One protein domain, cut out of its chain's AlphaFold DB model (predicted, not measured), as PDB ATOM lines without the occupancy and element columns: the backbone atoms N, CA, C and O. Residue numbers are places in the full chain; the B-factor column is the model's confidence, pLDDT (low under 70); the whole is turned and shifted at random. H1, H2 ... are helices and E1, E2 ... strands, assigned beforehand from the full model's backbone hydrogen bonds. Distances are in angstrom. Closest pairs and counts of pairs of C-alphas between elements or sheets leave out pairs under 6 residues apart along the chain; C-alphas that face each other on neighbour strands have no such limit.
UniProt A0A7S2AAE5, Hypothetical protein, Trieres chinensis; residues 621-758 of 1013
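This is residues 621 to 758 of the 1013 residues of the protein "Hypothetical protein" of Trieres chinensis (UniProt A0A7S2AAE5). With little regular structure, this domain is a loose, uneven row of helices H1, H2, H3 and H4, with a tiny antiparallel sheet, E1 - E3, along one side. The printed part has 138 residues, with named elements in the order E1 E2 H1 H2 E3 H3 H4; these hold only 54 of the residues, and the class, mostly helix, is of those 54. The whole is compact, radius of gyration of the C-alphas 14.2 A, spanning 42 by 34 by 30 A.

E1, residues 631 to 633, begins at C-alpha 631 (366.469, 312.785, 365.830); E3 is 680 to 682, E2 639 to 641. H3, residues 719 to 736, spans 25.3 A with a kink of 27 degrees near residue 730; H2 is 662 to 671, H1 648 to 655. H4, residues 740 to 748, ends at C-alpha 748 (388.537, 307.839, 367.021).

In E1 and E3, N 632 and O 681 are within hydrogen-bond range, 2.8 A. E2 pairs with no named strand. H3, with residues 726 to 730 alone, touches H4 in a hairpin; the closest C-alphas, of Ala 726 and Ile 745, are 6.5 A apart. H2 is close but not clearly touching H3; the closest C-alphas, of Glu 665 and Met 728, are 7.2 A apart. Every O i to N i+4 pair is within hydrogen-bond range in H1, H2 and H4, and 11 of 14 in H3.

The printed part has no cut; E3 to H3 is a long link. Low-confidence residues include 685 to 691 and 730 to 740.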
ATOM      1  N   GLU A 621     355.437 300.254 368.400       55.12
ATOM      2  CA  GLU A 621     355.602 301.705 368.514       55.12
ATOM      3  C   GLU A 621     357.014 302.065 368.030       55.12
ATOM      4  O   GLU A 621     357.998 301.803 368.715       55.12
ATOM      5  N   GLY A 622     357.085 302.596 366.807       63.50
ATOM      6  CA  GLY A 622     358.305 303.017 366.120       63.50
ATOM      7  C   GLY A 622     358.144 302.920 364.597       63.50
ATOM      8  O   GLY A 622     357.317 302.158 364.096       63.50
ATOM      9  N   THR A 623     358.939 303.685 363.858       75.25
ATOM     10  CA  THR A 623     359.056 303.633 362.390       75.25
ATOM     11  C   THR A 623     360.531 303.559 362.024       75.25
ATOM     12  O   THR A 623     361.355 304.154 362.718       75.25
ATOM     13  N   CYS A 624     360.877 302.853 360.948       84.25
ATOM     14  CA  CYS A 624     362.222 302.946 360.385       84.25
ATOM     15  C   CYS A 624     362.469 304.353 359.791       84.25
ATOM     16  O   CYS A 624     361.526 305.050 359.411       84.25
ATOM     17  N   GLY A 625     363.732 304.770 359.738       85.62
ATOM     18  CA  GLY A 625     364.195 306.070 359.246       85.62
ATOM     19  C   GLY A 625     365.724 306.089 359.161       85.62
ATOM     20  O   GLY A 625     366.380 305.217 359.730       85.62
ATOM     21  N   LEU A 626     366.302 307.068 358.461       84.44
ATOM     22  CA  LEU A 626     367.753 307.291 358.420       84.44
ATOM     23  C   LEU A 626     368.290 307.758 359.779       84.44
ATOM     24  O   LEU A 626     369.465 307.562 360.079       84.44
ATOM     25  N   CYS A 627     367.442 308.389 360.596       85.69
ATOM     26  CA  CYS A 627     367.796 308.876 361.921       85.69
ATOM     27  C   CYS A 627     367.032 308.127 363.033       85.69
ATOM     28  O   CYS A 627     365.830 307.896 362.886       85.69
ATOM     29  N   PRO A 628     367.673 307.796 364.176       80.38
ATOM     30  CA  PRO A 628     366.987 307.169 365.309       80.38
ATOM     31  C   PRO A 628     365.834 308.016 365.861       80.38
ATOM     32  O   PRO A 628     365.850 309.248 365.770       80.38
ATOM     33  N   GLU A 629     364.853 307.365 366.496       80.25
ATOM     34  CA  GLU A 629     363.652 308.042 366.994       80.25
ATOM     35  C   GLU A 629     363.998 309.219 367.927       80.25
ATOM     36  O   GLU A 629     364.715 309.088 368.920       80.25
ATOM     37  N   GLY A 630     363.471 310.399 367.595       79.19
ATOM     38  CA  GLY A 630     363.751 311.644 368.310       79.19
ATOM     39  C   GLY A 630     364.888 312.482 367.718       79.19
ATOM     40  O   GLY A 630     365.050 313.628 368.146       79.19
ATOM     41  N   MET A 631     365.617 311.983 366.716       83.00
ATOM     42  CA  MET A 631     366.469 312.785 365.830       83.00
ATOM     43  C   MET A 631     365.728 313.202 364.544       83.00
ATOM     44  O   MET A 631     364.573 312.844 364.328       83.00
ATOM     45  N   LEU A 632     366.371 314.040 363.731       87.19
ATOM     46  CA  LEU A 632     365.915 314.551 362.437       87.19
ATOM     47  C   LEU A 632     367.126 314.704 361.510       87.19
ATOM     48  O   LEU A 632     368.217 315.010 361.980       87.19
ATOM     49  N   LEU A 633     366.927 314.597 360.199       87.56
ATOM     50  CA  LEU A 633     367.948 314.951 359.208       87.56
ATOM     51  C   LEU A 633     368.266 316.456 359.243       87.56
ATOM     52  O   LEU A 633     367.354 317.284 359.345       87.56
ATOM     53  N   GLU A 634     369.539 316.823 359.089       88.12
ATOM     54  CA  GLU A 634     369.971 318.222 358.972       88.12
ATOM     55  C   GLU A 634     369.584 318.838 357.613       88.12
ATOM     56  O   GLU A 634     369.076 319.966 357.563       88.12
ATOM     57  N   PHE A 635     369.744 318.090 356.511       91.31
ATOM     58  CA  PHE A 635     369.420 318.536 355.149       91.31
ATOM     59  C   PHE A 635     368.299 317.703 354.490       91.31
ATOM     60  O   PHE A 635     368.485 317.151 353.407       91.31
ATOM     61  N   PRO A 636     367.063 317.695 355.034       91.06
ATOM     62  CA  PRO A 636     365.946 316.903 354.499       91.06
ATOM     63  C   PRO A 636     365.492 317.319 353.085       91.06
ATOM     64  O   PRO A 636     364.647 316.662 352.496       91.06
ATOM     65  N   ASN A 637     366.019 318.422 352.539       94.00
ATOM     66  CA  ASN A 637     365.732 318.904 351.180       94.00
ATOM     67  C   ASN A 637     366.959 318.788 350.248       94.00
ATOM     68  O   ASN A 637     366.933 319.356 349.157       94.00
ATOM     69  N   ALA A 638     368.044 318.133 350.679       90.31
ATOM     70  CA  ALA A 638     369.105 317.720 349.768       90.31
ATOM     71  C   ALA A 638     368.572 316.606 348.859       90.31
ATOM     72  O   ALA A 638     367.782 315.774 349.306       90.31
ATOM     73  N   ILE A 639     368.971 316.624 347.588       87.31
ATOM     74  CA  ILE A 639     368.654 315.569 346.621       87.31
ATOM     75  C   ILE A 639     369.694 314.473 346.834       87.31
ATOM     76  O   ILE A 639     370.881 314.747 346.679       87.31
ATOM     77  N   PHE A 640     369.273 313.264 347.210       85.88
ATOM     78  CA  PHE A 640     370.213 312.145 347.363       85.88
ATOM     79  C   PHE A 640     370.426 311.407 346.033       85.88
ATOM     80  O   PHE A 640     371.510 310.887 345.787       85.88
ATOM     81  N   ASN A 641     369.415 311.421 345.156       82.62
ATOM     82  CA  ASN A 641     369.443 310.789 343.841       82.62
ATOM     83  C   ASN A 641     369.123 311.812 342.735       82.62
ATOM     84  O   ASN A 641     367.969 312.187 342.520       82.62
ATOM     85  N   GLU A 642     370.152 312.248 341.998       81.06
ATOM     86  CA  GLU A 642     370.007 313.213 340.893       81.06
ATOM     87  C   GLU A 642     369.157 312.690 339.715       81.06
ATOM     88  O   GLU A 642     368.745 313.479 338.866       81.06
ATOM     89  N   THR A 643     368.890 311.379 339.629       80.62
ATOM     90  CA  THR A 643     368.129 310.792 338.508       80.62
ATOM     91  C   THR A 643     366.615 310.798 338.726       80.62
ATOM     92  O   THR A 643     365.859 310.806 337.753       80.62
ATOM     93  N   THR A 644     366.164 310.836 339.983       84.56
ATOM     94  CA  THR A 644     364.744 310.783 340.378       84.56
ATOM     95  C   THR A 644     364.217 312.097 340.968       84.56
ATOM     96  O   THR A 644     363.017 312.201 341.218       84.56
ATOM     97  N   ASP A 645     365.084 313.102 341.169       87.75
ATOM     98  CA  ASP A 645     364.826 314.328 341.955       87.75
ATOM     99  C   ASP A 645     364.437 314.039 343.434       87.75
ATOM    100  O   ASP A 645     363.906 314.913 344.127       87.75
ATOM    101  N   GLU A 646     364.694 312.828 343.951       90.12
ATOM    102  CA  GLU A 646     364.278 312.423 345.303       90.12
ATOM    103  C   GLU A 646     365.134 313.063 346.402       90.12
ATOM    104  O   GLU A 646     366.371 313.052 346.369       90.12
ATOM    105  N   THR A 647     364.460 313.605 347.421       94.06
ATOM    106  CA  THR A 647     365.126 314.255 348.551       94.06
ATOM    107  C   THR A 647     365.359 313.305 349.718       94.06
ATOM    108  O   THR A 647     364.684 312.287 349.858       94.06
ATOM    109  N   CYS A 648     366.270 313.661 350.623       92.38
ATOM    110  CA  CYS A 648     366.494 312.905 351.857       92.38
ATOM    111  C   CYS A 648     365.212 312.735 352.704       92.38
ATOM    112  O   CYS A 648     365.069 311.729 353.389       92.38
ATOM    113  N   ALA A 649     364.240 313.657 352.627       91.69
ATOM    114  CA  ALA A 649     362.922 313.483 353.251       91.69
ATOM    115  C   ALA A 649     361.994 312.506 352.507       91.69
ATOM    116  O   ALA A 649     361.083 311.952 353.120       91.69
ATOM    117  N   ASP A 650     362.188 312.297 351.205       91.50
ATOM    118  CA  ASP A 650     361.471 311.263 350.457       91.50
ATOM    119  C   ASP A 650     362.056 309.874 350.754       91.50
ATOM    120  O   ASP A 650     361.290 308.915 350.870       91.50
ATOM    121  N   LEU A 651     363.372 309.790 350.990       89.56
ATOM    122  CA  LEU A 651     364.056 308.592 351.489       89.56
ATOM    123  C   LEU A 651     363.610 308.240 352.916       89.56
ATOM    124  O   LEU A 651     363.112 307.139 353.137       89.56
ATOM    125  N   GLU A 652     363.661 309.202 353.845       89.44
ATOM    126  CA  GLU A 652     363.143 309.065 355.219       89.44
ATOM    127  C   GLU A 652     361.705 308.528 355.224       89.44
ATOM    128  O   GLU A 652     361.397 307.526 355.862       89.44
ATOM    129  N   LYS A 653     360.826 309.141 354.424       89.12
ATOM    130  CA  LYS A 653     359.412 308.763 354.301       89.12
ATOM    131  C   LYS A 653     359.182 307.426 353.581       89.12
ATOM    132  O   LYS A 653     358.089 306.867 353.663       89.12
ATOM    133  N   SER A 654     360.169 306.925 352.843       86.44
ATOM    134  CA  SER A 654     360.124 305.579 352.259       86.44
ATOM    135  C   SER A 654     360.526 304.532 353.298       86.44
ATOM    136  O   SER A 654     359.893 303.480 353.380       86.44
ATOM    137  N   LEU A 655     361.487 304.865 354.165       86.25
ATOM    138  CA  LEU A 655     361.836 304.073 355.344       86.25
ATOM    139  C   LEU A 655     360.724 304.091 356.406       86.25
ATOM    140  O   LEU A 655     360.482 303.048 356.995       86.25
ATOM    141  N   GLU A 656     359.948 305.173 356.571       85.94
ATOM    142  CA  GLU A 656     358.771 305.214 357.476       85.94
ATOM    143  C   GLU A 656     357.747 304.080 357.216       85.94
ATOM    144  O   GLU A 656     356.926 303.772 358.081       85.94
ATOM    145  N   LEU A 657     357.769 303.457 356.028       81.62
ATOM    146  CA  LEU A 657     356.917 302.318 355.658       81.62
ATOM    147  C   LEU A 657     357.459 300.961 356.148       81.62
ATOM    148  O   LEU A 657     356.714 299.979 356.181       81.62
ATOM    149  N   ILE A 658     358.742 300.891 356.507       80.94
ATOM    150  CA  ILE A 658     359.432 299.692 356.985       80.94
ATOM    151  C   ILE A 658     359.280 299.595 358.517       80.94
ATOM    152  O   ILE A 658     359.524 300.576 359.228       80.94
ATOM    153  N   PRO A 659     358.891 298.430 359.072       75.44
ATOM    154  CA  PRO A 659     358.858 298.235 360.520       75.44
ATOM    155  C   PRO A 659     360.255 298.349 361.156       75.44
ATOM    156  O   PRO A 659     361.231 297.883 360.561       75.44
ATOM    157  N   PRO A 660     360.380 298.911 362.372       73.75
ATOM    158  CA  PRO A 660     361.656 298.960 363.085       73.75
ATOM    159  C   PRO A 660     362.153 297.550 363.453       73.75
ATOM    160  O   PRO A 660     361.360 296.674 363.810       73.75
ATOM    161  N   GLY A 661     363.471 297.341 363.383       75.38
ATOM    162  CA  GLY A 661     364.150 296.063 363.636       75.38
ATOM    163  C   GLY A 661     365.221 295.743 362.577       75.38
ATOM    164  O   GLY A 661     365.501 296.593 361.731       75.38
ATOM    165  N   PRO A 662     365.762 294.509 362.542       69.94
ATOM    166  CA  PRO A 662     366.941 294.167 361.731       69.94
ATOM    167  C   PRO A 662     366.811 294.421 360.223       69.94
ATOM    168  O   PRO A 662     367.805 294.650 359.542       69.94
ATOM    169  N   ILE A 663     365.590 294.411 359.675       67.62
ATOM    170  CA  ILE A 663     365.370 294.684 358.244       67.62
ATOM    171  C   ILE A 663     365.408 296.193 357.945       67.62
ATOM    172  O   ILE A 663     365.767 296.582 356.837       67.62
ATOM    173  N   CYS A 664     365.116 297.059 358.924       77.94
ATOM    174  CA  CYS A 664     365.401 298.493 358.817       77.94
ATOM    175  C   CYS A 664     366.915 298.718 358.714       77.94
ATOM    176  O   CYS A 664     367.381 299.309 357.745       77.94
ATOM    177  N   GLU A 665     367.673 298.162 359.664       69.94
ATOM    178  CA  GLU A 665     369.141 298.240 359.720       69.94
ATOM    179  C   GLU A 665     369.776 297.720 358.420       69.94
ATOM    180  O   GLU A 665     370.562 298.422 357.789       69.94
ATOM    181  N   MET A 666     369.353 296.540 357.952       69.19
ATOM    182  CA  MET A 666     369.791 295.963 356.679       69.19
ATOM    183  C   MET A 666     369.438 296.850 355.476       69.19
ATOM    184  O   MET A 666     370.278 297.037 354.599       69.19
ATOM    185  N   THR A 667     368.229 297.425 355.424       73.00
ATOM    186  CA  THR A 667     367.813 298.277 354.296       73.00
ATOM    187  C   THR A 667     368.614 299.576 354.246       73.00
ATOM    188  O   THR A 667     369.065 299.961 353.173       73.00
ATOM    189  N   VAL A 668     368.835 300.247 355.383       73.69
ATOM    190  CA  VAL A 668     369.621 301.494 355.401       73.69
ATOM    191  C   VAL A 668     371.109 301.217 355.162       73.69
ATOM    192  O   VAL A 668     371.749 301.970 354.437       73.69
ATOM    193  N   SER A 669     371.642 300.101 355.670       67.12
ATOM    194  CA  SER A 669     373.015 299.668 355.375       67.12
ATOM    195  C   SER A 669     373.228 299.383 353.877       67.12
ATOM    196  O   SER A 669     374.207 299.844 353.300       67.12
ATOM    197  N   LEU A 670     372.272 298.714 353.212       70.50
ATOM    198  CA  LEU A 670     372.317 298.442 351.764       70.50
ATOM    199  C   LEU A 670     372.166 299.694 350.885       70.50
ATOM    200  O   LEU A 670     372.685 299.719 349.771       70.50
ATOM    201  N   LEU A 671     371.437 300.708 351.352       72.38
ATOM    202  CA  LEU A 671     371.279 301.983 350.641       72.38
ATOM    203  C   LEU A 671     372.469 302.932 350.857       72.38
ATOM    204  O   LEU A 671     372.651 303.864 350.071       72.38
ATOM    205  N   GLY A 672     373.254 302.701 351.913       70.69
ATOM    206  CA  GLY A 672     374.211 303.659 352.453       70.69
ATOM    207  C   GLY A 672     373.512 304.861 353.099       70.69
ATOM    208  O   GLY A 672     372.373 305.206 352.774       70.69
ATOM    209  N   PHE A 673     374.200 305.546 354.011       73.75
ATOM    210  CA  PHE A 673     373.733 306.850 354.476       73.75
ATOM    211  C   PHE A 673     374.229 307.926 353.507       73.75
ATOM    212  O   PHE A 673     375.437 308.130 353.428       73.75
ATOM    213  N   PRO A 674     373.370 308.657 352.773       75.94
ATOM    214  CA  PRO A 674     373.870 309.650 351.838       75.94
ATOM    215  C   PRO A 674     374.418 310.842 352.627       75.94
ATOM    216  O   PRO A 674     373.653 311.625 353.189       75.94
ATOM    217  N   SER A 675     375.738 311.022 352.639       76.31
ATOM    218  CA  SER A 675     376.441 312.139 353.298       76.31
ATOM    219  C   SER A 675     375.893 313.534 352.943       76.31
ATOM    220  O   SER A 675     375.889 314.452 353.770       76.31
ATOM    221  N   GLN A 676     375.293 313.662 351.757       83.31
ATOM    222  CA  GLN A 676     374.523 314.823 351.295       83.31
ATOM    223  C   GLN A 676     373.342 315.219 352.210       83.31
ATOM    224  O   GLN A 676     372.931 316.380 352.216       83.31
ATOM    225  N   CYS A 677     372.793 314.281 352.988       85.81
ATOM    226  CA  CYS A 677     371.669 314.496 353.899       85.81
ATOM    227  C   CYS A 677     372.056 315.190 355.221       85.81
ATOM    228  O   CYS A 677     371.167 315.617 355.968       85.81
ATOM    229  N   GLY A 678     373.357 315.375 355.479       88.62
ATOM    230  CA  GLY A 678     373.879 316.009 356.693       88.62
ATOM    231  C   GLY A 678     373.814 315.092 357.914       88.62
ATOM    232  O   GLY A 678     373.601 313.891 357.781       88.62
ATOM    233  N   TYR A 679     373.996 315.639 359.114       87.94
ATOM    234  CA  TYR A 679     373.960 314.822 360.332       87.94
ATOM    235  C   TYR A 679     372.529 314.524 360.809       87.94
ATOM    236  O   TYR A 679     371.603 315.309 360.596       87.94
ATOM    237  N   CYS A 680     372.355 313.426 361.549       84.12
ATOM    238  CA  CYS A 680     371.172 313.237 362.384       84.12
ATOM    239  C   CYS A 680     371.272 314.125 363.633       84.12
ATOM    240  O   CYS A 680     372.139 313.940 364.485       84.12
ATOM    241  N   VAL A 681     370.384 315.115 363.736       80.75
ATOM    242  CA  VAL A 681     370.321 316.092 364.831       80.75
ATOM    243  C   VAL A 681     369.179 315.782 365.802       80.75
ATOM    244  O   VAL A 681     368.049 315.581 365.355       80.75
ATOM    245  N   PRO A 682     369.394 315.801 367.132       77.19
ATOM    246  CA  PRO A 682     368.310 315.608 368.094       77.19
ATOM    247  C   PRO A 682     367.242 316.704 367.951       77.19
ATOM    248  O   PRO A 682     367.534 317.901 367.996       77.19
ATOM    249  N   SER A 683     365.977 316.292 367.821       77.81
ATOM    250  CA  SER A 683     364.821 317.179 367.595       77.81
ATOM    251  C   SER A 683     364.596 318.208 368.715       77.81
ATOM    252  O   SER A 683     363.954 319.243 368.506       77.81
ATOM    253  N   SER A 684     365.161 317.956 369.899       75.44
ATOM    254  CA  SER A 684     365.367 318.926 370.969       75.44
ATOM    255  C   SER A 684     366.673 318.621 371.717       75.44
ATOM    256  O   SER A 684     366.923 317.463 372.045       75.44
ATOM    257  N   PRO A 685     367.468 319.633 372.120       64.25
ATOM    258  CA  PRO A 685     368.610 319.424 373.016       64.25
ATOM    259  C   PRO A 685     368.199 318.988 374.439       64.25
ATOM    260  O   PRO A 685     369.054 318.671 375.254       64.25
ATOM    261  N   GLU A 686     366.897 318.978 374.760       69.81
ATOM    262  CA  GLU A 686     366.350 318.395 375.998       69.81
ATOM    263  C   GLU A 686     365.820 316.953 375.804       69.81
ATOM    264  O   GLU A 686     365.265 316.391 376.747       69.81
ATOM    265  N   SER A 687     365.937 316.359 374.604       59.78
ATOM    266  CA  SER A 687     365.414 315.015 374.281       59.78
ATOM    267  C   SER A 687     366.474 314.003 373.839       59.78
ATOM    268  O   SER A 687     366.122 312.990 373.242       59.78
ATOM    269  N   VAL A 688     367.755 314.252 374.123       57.84
ATOM    270  CA  VAL A 688     368.801 313.231 373.971       57.84
ATOM    271  C   VAL A 688     368.550 312.143 375.018       57.84
ATOM    272  O   VAL A 688     368.640 312.398 376.222       57.84
ATOM    273  N   LEU A 689     368.184 310.942 374.566       63.19
ATOM    274  CA  LEU A 689     368.185 309.748 375.410       63.19
ATOM    275  C   LEU A 689     369.644 309.438 375.786       63.19
ATOM    276  O   LEU A 689     370.492 309.439 374.895       63.19
ATOM    277  N   PRO A 690     369.958 309.182 377.070       62.50
ATOM    278  CA  PRO A 690     371.340 309.030 377.538       62.50
ATOM    279  C   PRO A 690     372.032 307.757 377.026       62.50
ATOM    280  O   PRO A 690     373.218 307.578 377.278       62.50
ATOM    281  N   ASP A 691     371.288 306.894 376.333       69.31
ATOM    282  CA  ASP A 691     371.699 305.556 375.917       69.31
ATOM    283  C   ASP A 691     372.011 305.472 374.401       69.31
ATOM    284  O   ASP A 691     372.321 304.394 373.903       69.31
ATOM    285  N   ILE A 692     371.924 306.584 373.646       75.06
ATOM    286  CA  ILE A 692     372.230 306.627 372.201       75.06
ATOM    287  C   ILE A 692     373.661 307.132 371.969       75.06
ATOM    288  O   ILE A 692     373.998 308.259 372.343       75.06
ATOM    289  N   CYS A 693     374.471 306.344 371.262       81.00
ATOM    290  CA  CYS A 693     375.763 306.769 370.739       81.00
ATOM    291  C   CYS A 693     375.572 307.801 369.616       81.00
ATOM    292  O   CYS A 693     375.270 307.492 368.465       81.00
ATOM    293  N   THR A 694     375.747 309.068 369.968       87.38
ATOM    294  CA  THR A 694     375.926 310.164 369.007       87.38
ATOM    295  C   THR A 694     377.412 310.298 368.683       87.38
ATOM    296  O   THR A 694     378.237 309.946 369.519       87.38
ATOM    297  N   LEU A 695     377.789 310.790 367.498       88.94
ATOM    298  CA  LEU A 695     379.207 310.812 367.094       88.94
ATOM    299  C   LEU A 695     380.092 311.702 367.994       88.94
ATOM    300  O   LEU A 695     381.288 311.451 368.116       88.94
ATOM    301  N   CYS A 696     379.514 312.704 368.660       91.19
ATOM    302  CA  CYS A 696     380.192 313.482 369.698       91.19
ATOM    303  C   CYS A 696     379.761 313.009 371.100       91.19
ATOM    304  O   CYS A 696     378.556 312.970 371.352       91.19
ATOM    305  N   PRO A 697     380.690 312.748 372.049       84.31
ATOM    306  CA  PRO A 697     380.358 312.317 373.416       84.31
ATOM    307  C   PRO A 697     379.387 313.221 374.195       84.31
ATOM    308  O   PRO A 697     378.731 312.768 375.129       84.31
ATOM    309  N   ASP A 698     379.301 314.508 373.844       84.25
ATOM    310  CA  ASP A 698     378.421 315.493 374.483       84.25
ATOM    311  C   ASP A 698     377.035 315.618 373.815       84.25
ATOM    312  O   ASP A 698     376.218 316.442 374.236       84.25
ATOM    313  N   GLY A 699     376.761 314.833 372.767       84.81
ATOM    314  CA  GLY A 699     375.543 314.933 371.961       84.81
ATOM    315  C   GLY A 699     375.475 316.170 371.058       84.81
ATOM    316  O   GLY A 699     374.397 316.494 370.550       84.81
ATOM    317  N   SER A 700     376.588 316.889 370.863       87.44
ATOM    318  CA  SER A 700     376.666 317.968 369.876       87.44
ATOM    319  C   SER A 700     376.742 317.435 368.439       87.44
ATOM    320  O   SER A 700     377.029 316.266 368.188       87.44
ATOM    321  N   THR A 701     376.465 318.307 367.467       84.81
ATOM    322  CA  THR A 701     376.799 318.038 366.062       84.81
ATOM    323  C   THR A 701     378.307 318.156 365.853       84.81
ATOM    324  O   THR A 701     378.874 319.163 366.301       84.81
ATOM    325  N   PRO A 702     378.936 317.240 365.099       89.94
ATOM    326  CA  PRO A 702     380.322 317.402 364.675       89.94
ATOM    327  C   PRO A 702     380.504 318.726 363.907       89.94
ATOM    328  O   PRO A 702     379.589 319.188 363.222       89.94
ATOM    329  N   SER A 703     381.652 319.396 364.070       90.00
ATOM    330  CA  SER A 703     381.884 320.732 363.487       90.00
ATOM    331  C   SER A 703     382.532 320.734 362.095       90.00
ATOM    332  O   SER A 703     382.590 321.790 361.456       90.00
ATOM    333  N   SER A 704     382.971 319.572 361.609       88.38
ATOM    334  CA  SER A 704     383.321 319.323 360.206       88.38
ATOM    335  C   SER A 704     382.055 319.166 359.351       88.38
ATOM    336  O   SER A 704     380.995 318.792 359.848       88.38
ATOM    337  N   ASP A 705     382.155 319.426 358.046       89.88
ATOM    338  CA  ASP A 705     381.058 319.181 357.097       89.88
ATOM    339  C   ASP A 705     380.747 317.674 357.024       89.88
ATOM    340  O   ASP A 705     381.678 316.869 357.096       89.88
ATOM    341  N   ALA A 706     379.482 317.273 356.860       87.06
ATOM    342  CA  ALA A 706     379.112 315.857 356.768       87.06
ATOM    343  C   ALA A 706     379.819 315.130 355.607       87.06
ATOM    344  O   ALA A 706     380.105 313.946 355.720       87.06
ATOM    345  N   ASN A 707     380.195 315.847 354.542       85.94
ATOM    346  CA  ASN A 707     380.944 315.322 353.394       85.94
ATOM    347  C   ASN A 707     382.476 315.308 353.623       85.94
ATOM    348  O   ASN A 707     383.251 315.170 352.674       85.94
ATOM    349  N   THR A 708     382.949 315.519 354.858       88.31
ATOM    350  CA  THR A 708     384.382 315.456 355.195       88.31
ATOM    351  C   THR A 708     384.824 313.997 355.237       88.31
ATOM    352  O   THR A 708     384.404 313.262 356.126       88.31
ATOM    353  N   VAL A 709     385.673 313.599 354.289       84.44
ATOM    354  CA  VAL A 709     386.301 312.266 354.231       84.44
ATOM    355  C   VAL A 709     387.196 312.039 355.452       84.44
ATOM    356  O   VAL A 709     387.997 312.907 355.815       84.44
ATOM    357  N   ILE A 710     387.069 310.863 356.060       84.19
ATOM    358  CA  ILE A 710     387.869 310.404 357.195       84.19
ATOM    359  C   ILE A 710     389.210 309.870 356.651       84.19
ATOM    360  O   ILE A 710     389.194 308.953 355.834       84.19
ATOM    361  N   PRO A 711     390.382 310.406 357.057       69.12
ATOM    362  CA  PRO A 711     391.654 310.143 356.360       69.12
ATOM    363  C   PRO A 711     392.169 308.695 356.362       69.12
ATOM    364  O   PRO A 711     393.105 308.403 355.627       69.12
ATOM    365  N   PHE A 712     391.605 307.834 357.209       72.44
ATOM    366  CA  PHE A 712     392.016 306.444 357.436       72.44
ATOM    367  C   PHE A 712     390.900 305.432 357.120       72.44
ATOM    368  O   PHE A 712     391.022 304.259 357.455       72.44
ATOM    369  N   ALA A 713     389.798 305.873 356.505       76.75
ATOM    370  CA  ALA A 713     388.775 304.969 355.998       76.75
ATOM    371  C   ALA A 713     389.127 304.553 354.560       76.75
ATOM    372  O   ALA A 713     389.226 305.407 353.678       76.75
ATOM    373  N   GLU A 714     389.340 303.254 354.330       67.62
ATOM    374  CA  GLU A 714     389.826 302.707 353.050       67.62
ATOM    375  C   GLU A 714     388.864 302.961 351.874       67.62
ATOM    376  O   GLU A 714     389.290 303.133 350.733       67.62
ATOM    377  N   ASP A 715     387.566 303.039 352.166       78.25
ATOM    378  CA  ASP A 715     386.481 303.360 351.237       78.25
ATOM    379  C   ASP A 715     386.294 304.873 350.999       78.25
ATOM    380  O   ASP A 715     385.543 305.283 350.109       78.25
ATOM    381  N   GLY A 716     386.978 305.718 351.776       77.75
ATOM    382  CA  GLY A 716     386.773 307.162 351.795       77.75
ATOM    383  C   GLY A 716     385.535 307.620 352.577       77.75
ATOM    384  O   GLY A 716     385.073 308.737 352.324       77.75
ATOM    385  N   SER A 717     385.018 306.802 353.508       84.69
ATOM    386  CA  SER A 717     383.880 307.122 354.383       84.69
ATOM    387  C   SER A 717     383.943 308.549 354.925       84.69
ATOM    388  O   SER A 717     384.983 309.050 355.363       84.69
ATOM    389  N   THR A 718     382.794 309.211 354.932       90.12
ATOM    390  CA  THR A 718     382.644 310.584 355.400       90.12
ATOM    391  C   THR A 718     382.114 310.658 356.829       90.12
ATOM    392  O   THR A 718     381.550 309.715 357.387       90.12
ATOM    393  N   CYS A 719     382.238 311.837 357.427       91.06
ATOM    394  CA  CYS A 719     381.691 312.130 358.743       91.06
ATOM    395  C   CYS A 719     380.172 311.934 358.865       91.06
ATOM    396  O   CYS A 719     379.701 311.587 359.947       91.06
ATOM    397  N   GLY A 720     379.404 312.131 357.789       87.31
ATOM    398  CA  GLY A 720     377.970 311.837 357.762       87.31
ATOM    399  C   GLY A 720     377.697 310.337 357.886       87.31
ATOM    400  O   GLY A 720     376.917 309.927 358.742       87.31
ATOM    401  N   GLU A 721     378.401 309.522 357.097       85.19
ATOM    402  CA  GLU A 721     378.296 308.058 357.139       85.19
ATOM    403  C   GLU A 721     378.753 307.504 358.496       85.19
ATOM    404  O   GLU A 721     378.024 306.739 359.122       85.19
ATOM    405  N   ALA A 722     379.881 307.968 359.044       86.31
ATOM    406  CA  ALA A 722     380.321 307.558 360.380       86.31
ATOM    407  C   ALA A 722     379.377 308.006 361.511       86.31
ATOM    408  O   ALA A 722     379.220 307.288 362.502       86.31
ATOM    409  N   ALA A 723     378.718 309.163 361.381       84.88
ATOM    410  CA  ALA A 723     377.709 309.592 362.347       84.88
ATOM    411  C   ALA A 723     376.457 308.711 362.296       84.88
ATOM    412  O   ALA A 723     375.877 308.413 363.343       84.88
ATOM    413  N   PHE A 724     376.072 308.264 361.100       82.38
ATOM    414  CA  PHE A 724     375.037 307.256 360.934       82.38
ATOM    415  C   PHE A 724     375.463 305.903 361.517       82.38
ATOM    416  O   PHE A 724     374.706 305.327 362.294       82.38
ATOM    417  N   TYR A 725     376.678 305.419 361.237       81.12
ATOM    418  CA  TYR A 725     377.160 304.157 361.804       81.12
ATOM    419  C   TYR A 725     377.198 304.198 363.339       81.12
ATOM    420  O   TYR A 725     376.702 303.266 363.963       81.12
ATOM    421  N   ALA A 726     377.656 305.288 363.969       80.56
ATOM    422  CA  ALA A 726     377.562 305.467 365.427       80.56
ATOM    423  C   ALA A 726     376.108 305.342 365.938       80.56
ATOM    424  O   ALA A 726     375.813 304.603 366.886       80.56
ATOM    425  N   ALA A 727     375.177 306.018 365.263       77.25
ATOM    426  CA  ALA A 727     373.755 305.990 365.585       77.25
ATOM    427  C   ALA A 727     373.117 304.598 365.374       77.25
ATOM    428  O   ALA A 727     372.266 304.195 366.166       77.25
ATOM    429  N   MET A 728     373.551 303.839 364.365       74.56
ATOM    430  CA  MET A 728     373.085 302.476 364.081       74.56
ATOM    431  C   MET A 728     373.670 301.455 365.066       74.56
ATOM    432  O   MET A 728     372.923 300.668 365.650       74.56
ATOM    433  N   PHE A 729     374.979 301.515 365.337       72.31
ATOM    434  CA  PHE A 729     375.627 300.684 366.354       72.31
ATOM    435  C   PHE A 729     375.000 300.898 367.736       72.31
ATOM    436  O   PHE A 729     374.853 299.934 368.478       72.31
ATOM    437  N   SER A 730     374.514 302.105 368.058       66.44
ATOM    438  CA  SER A 730     373.700 302.337 369.266       66.44
ATOM    439  C   SER A 730     372.548 301.337 369.401       66.44
ATOM    440  O   SER A 730     372.393 300.709 370.444       66.44
ATOM    441  N   ALA A 731     371.739 301.188 368.347       61.00
ATOM    442  CA  ALA A 731     370.535 300.364 368.370       61.00
ATOM    443  C   ALA A 731     370.869 298.880 368.594       61.00
ATOM    444  O   ALA A 731     370.203 298.212 369.387       61.00
ATOM    445  N   MET A 732     371.949 298.400 367.971       58.69
ATOM    446  CA  MET A 732     372.461 297.040 368.157       58.69
ATOM    447  C   MET A 732     373.036 296.832 369.569       58.69
ATOM    448  O   MET A 732     372.619 295.920 370.287       58.69
ATOM    449  N   LEU A 733     373.958 297.696 370.005       57.56
ATOM    450  CA  LEU A 733     374.740 297.526 371.238       57.56
ATOM    451  C   LEU A 733     373.894 297.677 372.514       57.56
ATOM    452  O   LEU A 733     374.199 297.032 373.517       57.56
ATOM    453  N   ILE A 734     372.778 298.421 372.473       55.72
ATOM    454  CA  ILE A 734     371.777 298.473 373.562       55.72
ATOM    455  C   ILE A 734     371.231 297.071 373.917       55.72
ATOM    456  O   ILE A 734     370.809 296.850 375.055       55.72
ATOM    457  N   SER A 735     371.257 296.109 372.984       50.91
ATOM    458  CA  SER A 735     370.840 294.722 373.244       50.91
ATOM    459  C   SER A 735     371.931 293.840 373.879       50.91
ATOM    460  O   SER A 735     371.595 292.934 374.643       50.91
ATOM    461  N   GLY A 736     373.213 294.117 373.603       52.34
ATOM    462  CA  GLY A 736     374.362 293.321 374.065       52.34
ATOM    463  C   GLY A 736     375.051 293.854 375.329       52.34
ATOM    464  O   GLY A 736     375.458 293.071 376.184       52.34
ATOM    465  N   GLY A 737     375.124 295.180 375.493       50.31
ATOM    466  CA  GLY A 737     375.808 295.845 376.612       50.31
ATOM    467  C   GLY A 737     377.258 296.271 376.339       50.31
ATOM    468  O   GLY A 737     377.922 296.745 377.258       50.31
ATOM    469  N   GLU A 738     377.736 296.140 375.103       55.16
ATOM    470  CA  GLU A 738     379.088 296.512 374.660       55.16
ATOM    471  C   GLU A 738     379.193 298.029 374.399       55.16
ATOM    472  O   GLU A 738     379.089 298.512 373.273       55.16
ATOM    473  N   TYR A 739     379.385 298.821 375.461       62.47
ATOM    474  CA  TYR A 739     379.539 300.284 375.354       62.47
ATOM    475  C   TYR A 739     380.877 300.723 374.725       62.47
ATOM    476  O   TYR A 739     381.000 301.865 374.278       62.47
ATOM    477  N   GLU A 740     381.875 299.840 374.665       68.56
ATOM    478  CA  GLU A 740     383.232 300.143 374.185       68.56
ATOM    479  C   GLU A 740     383.278 300.527 372.704       68.56
ATOM    480  O   GLU A 740     383.913 301.520 372.356       68.56
ATOM    481  N   ALA A 741     382.547 299.825 371.832       71.69
ATOM    482  CA  ALA A 741     382.499 300.155 370.405       71.69
ATOM    483  C   ALA A 741     381.944 301.574 370.153       71.69
ATOM    484  O   ALA A 741     382.433 302.289 369.279       71.69
ATOM    485  N   CYS A 742     380.986 302.026 370.974       79.81
ATOM    486  CA  CYS A 742     380.525 303.414 370.947       79.81
ATOM    487  C   CYS A 742     381.643 304.395 371.333       79.81
ATOM    488  O   CYS A 742     381.879 305.365 370.614       79.81
ATOM    489  N   ALA A 743     382.351 304.132 372.438       77.44
ATOM    490  CA  ALA A 743     383.456 304.975 372.888       77.44
ATOM    491  C   ALA A 743     384.570 305.064 371.827       77.44
ATOM    492  O   ALA A 743     385.024 306.161 371.514       77.44
ATOM    493  N   ILE A 744     384.936 303.939 371.202       74.62
ATOM    494  CA  ILE A 744     385.941 303.877 370.130       74.62
ATOM    495  C   ILE A 744     385.518 304.710 368.912       74.62
ATOM    496  O   ILE A 744     386.344 305.448 368.380       74.62
ATOM    497  N   ILE A 745     384.250 304.657 368.483       80.94
ATOM    498  CA  ILE A 745     383.755 305.452 367.342       80.94
ATOM    499  C   ILE A 745     383.699 306.950 367.687       80.94
ATOM    500  O   ILE A 745     384.162 307.787 366.905       80.94
ATOM    501  N   GLN A 746     383.170 307.299 368.863       85.19
ATOM    502  CA  GLN A 746     383.098 308.681 369.348       85.19
ATOM    503  C   GLN A 746     384.475 309.327 369.488       85.19
ATOM    504  O   GLN A 746     384.667 310.496 369.146       85.19
ATOM    505  N   GLU A 747     385.430 308.568 370.016       78.44
ATOM    506  CA  GLU A 747     386.783 309.038 370.229       78.44
ATOM    507  C   GLU A 747     387.566 309.066 368.914       78.44
ATOM    508  O   GLU A 747     388.015 310.127 368.498       78.44
ATOM    509  N   THR A 748     387.678 307.940 368.211       77.94
ATOM    510  CA  THR A 748     388.537 307.839 367.021       77.94
ATOM    511  C   THR A 748     388.000 308.668 365.855       77.94
ATOM    512  O   THR A 748     388.760 309.388 365.213       77.94
ATOM    513  N   ILE A 749     386.696 308.595 365.565       86.44
ATOM    514  CA  ILE A 749     386.131 309.194 364.344       86.44
ATOM    515  C   ILE A 749     385.518 310.569 364.615       86.44
ATOM    516  O   ILE A 749     385.747 311.513 363.852       86.44
ATOM    517  N   GLY A 750     384.786 310.730 365.722       87.44
ATOM    518  CA  GLY A 750     384.090 311.984 366.022       87.44
ATOM    519  C   GLY A 750     385.014 313.202 366.074       87.44
ATOM    520  O   GLY A 750     384.637 314.307 365.684       87.44
ATOM    521  N   GLN A 751     386.269 312.998 366.458       82.94
ATOM    522  CA  GLN A 751     387.285 314.043 366.525       82.94
ATOM    523  C   GLN A 751     387.738 314.559 365.151       82.94
ATOM    524  O   GLN A 751     387.881 315.771 364.980       82.94
ATOM    525  N   PHE A 752     387.872 313.688 364.146       85.00
ATOM    526  CA  PHE A 752     388.111 314.091 362.749       85.00
ATOM    527  C   PHE A 752     386.900 314.834 362.176       85.00
ATOM    528  O   PHE A 752     387.026 315.802 361.419       85.00
ATOM    529  N   CYS A 753     385.717 314.463 362.653       91.56
ATOM    530  CA  CYS A 753     384.475 315.175 362.398       91.56
ATOM    531  C   CYS A 753     384.317 316.452 363.248       91.56
ATOM    532  O   CYS A 753     383.324 317.167 363.135       91.56
ATOM    533  N   GLY A 754     385.319 316.816 364.051       90.44
ATOM    534  CA  GLY A 754     385.367 318.081 364.776       90.44
ATOM    535  C   GLY A 754     384.465 318.133 366.010       90.44
ATOM    536  O   GLY A 754     384.030 319.225 366.385       90.44
ATOM    537  N   CYS A 755     384.158 316.992 366.628       91.31
ATOM    538  CA  CYS A 755     383.590 316.931 367.975       91.31
ATOM    539  C   CYS A 755     384.562 317.520 369.013       91.31
ATOM    540  O   CYS A 755     385.783 317.421 368.878       91.31
ATOM    541  N   ALA A 756     384.029 318.140 370.068       85.94
ATOM    542  CA  ALA A 756     384.844 318.749 371.116       85.94
ATOM    543  C   ALA A 756     385.212 317.733 372.212       85.94
ATOM    544  O   ALA A 756     384.336 317.186 372.875       85.94
ATOM    545  N   ILE A 757     386.509 317.533 372.449       78.06
ATOM    546  CA  ILE A 757     387.008 316.676 373.531       78.06
ATOM    547  C   ILE A 757     387.087 317.483 374.835       78.06
ATOM    548  O   ILE A 757     387.897 318.407 374.953       78.06
ATOM    549  N   GLU A 758     386.281 317.134 375.843       79.69
ATOM    550  CA  GLU A 758     386.398 317.699 377.197       79.69
ATOM    551  C   GLU A 758     387.508 317.001 378.007       79.69
ATOM    552  O   GLU A 758     387.252 316.318 378.996       79.69
TER     553      GLU A 758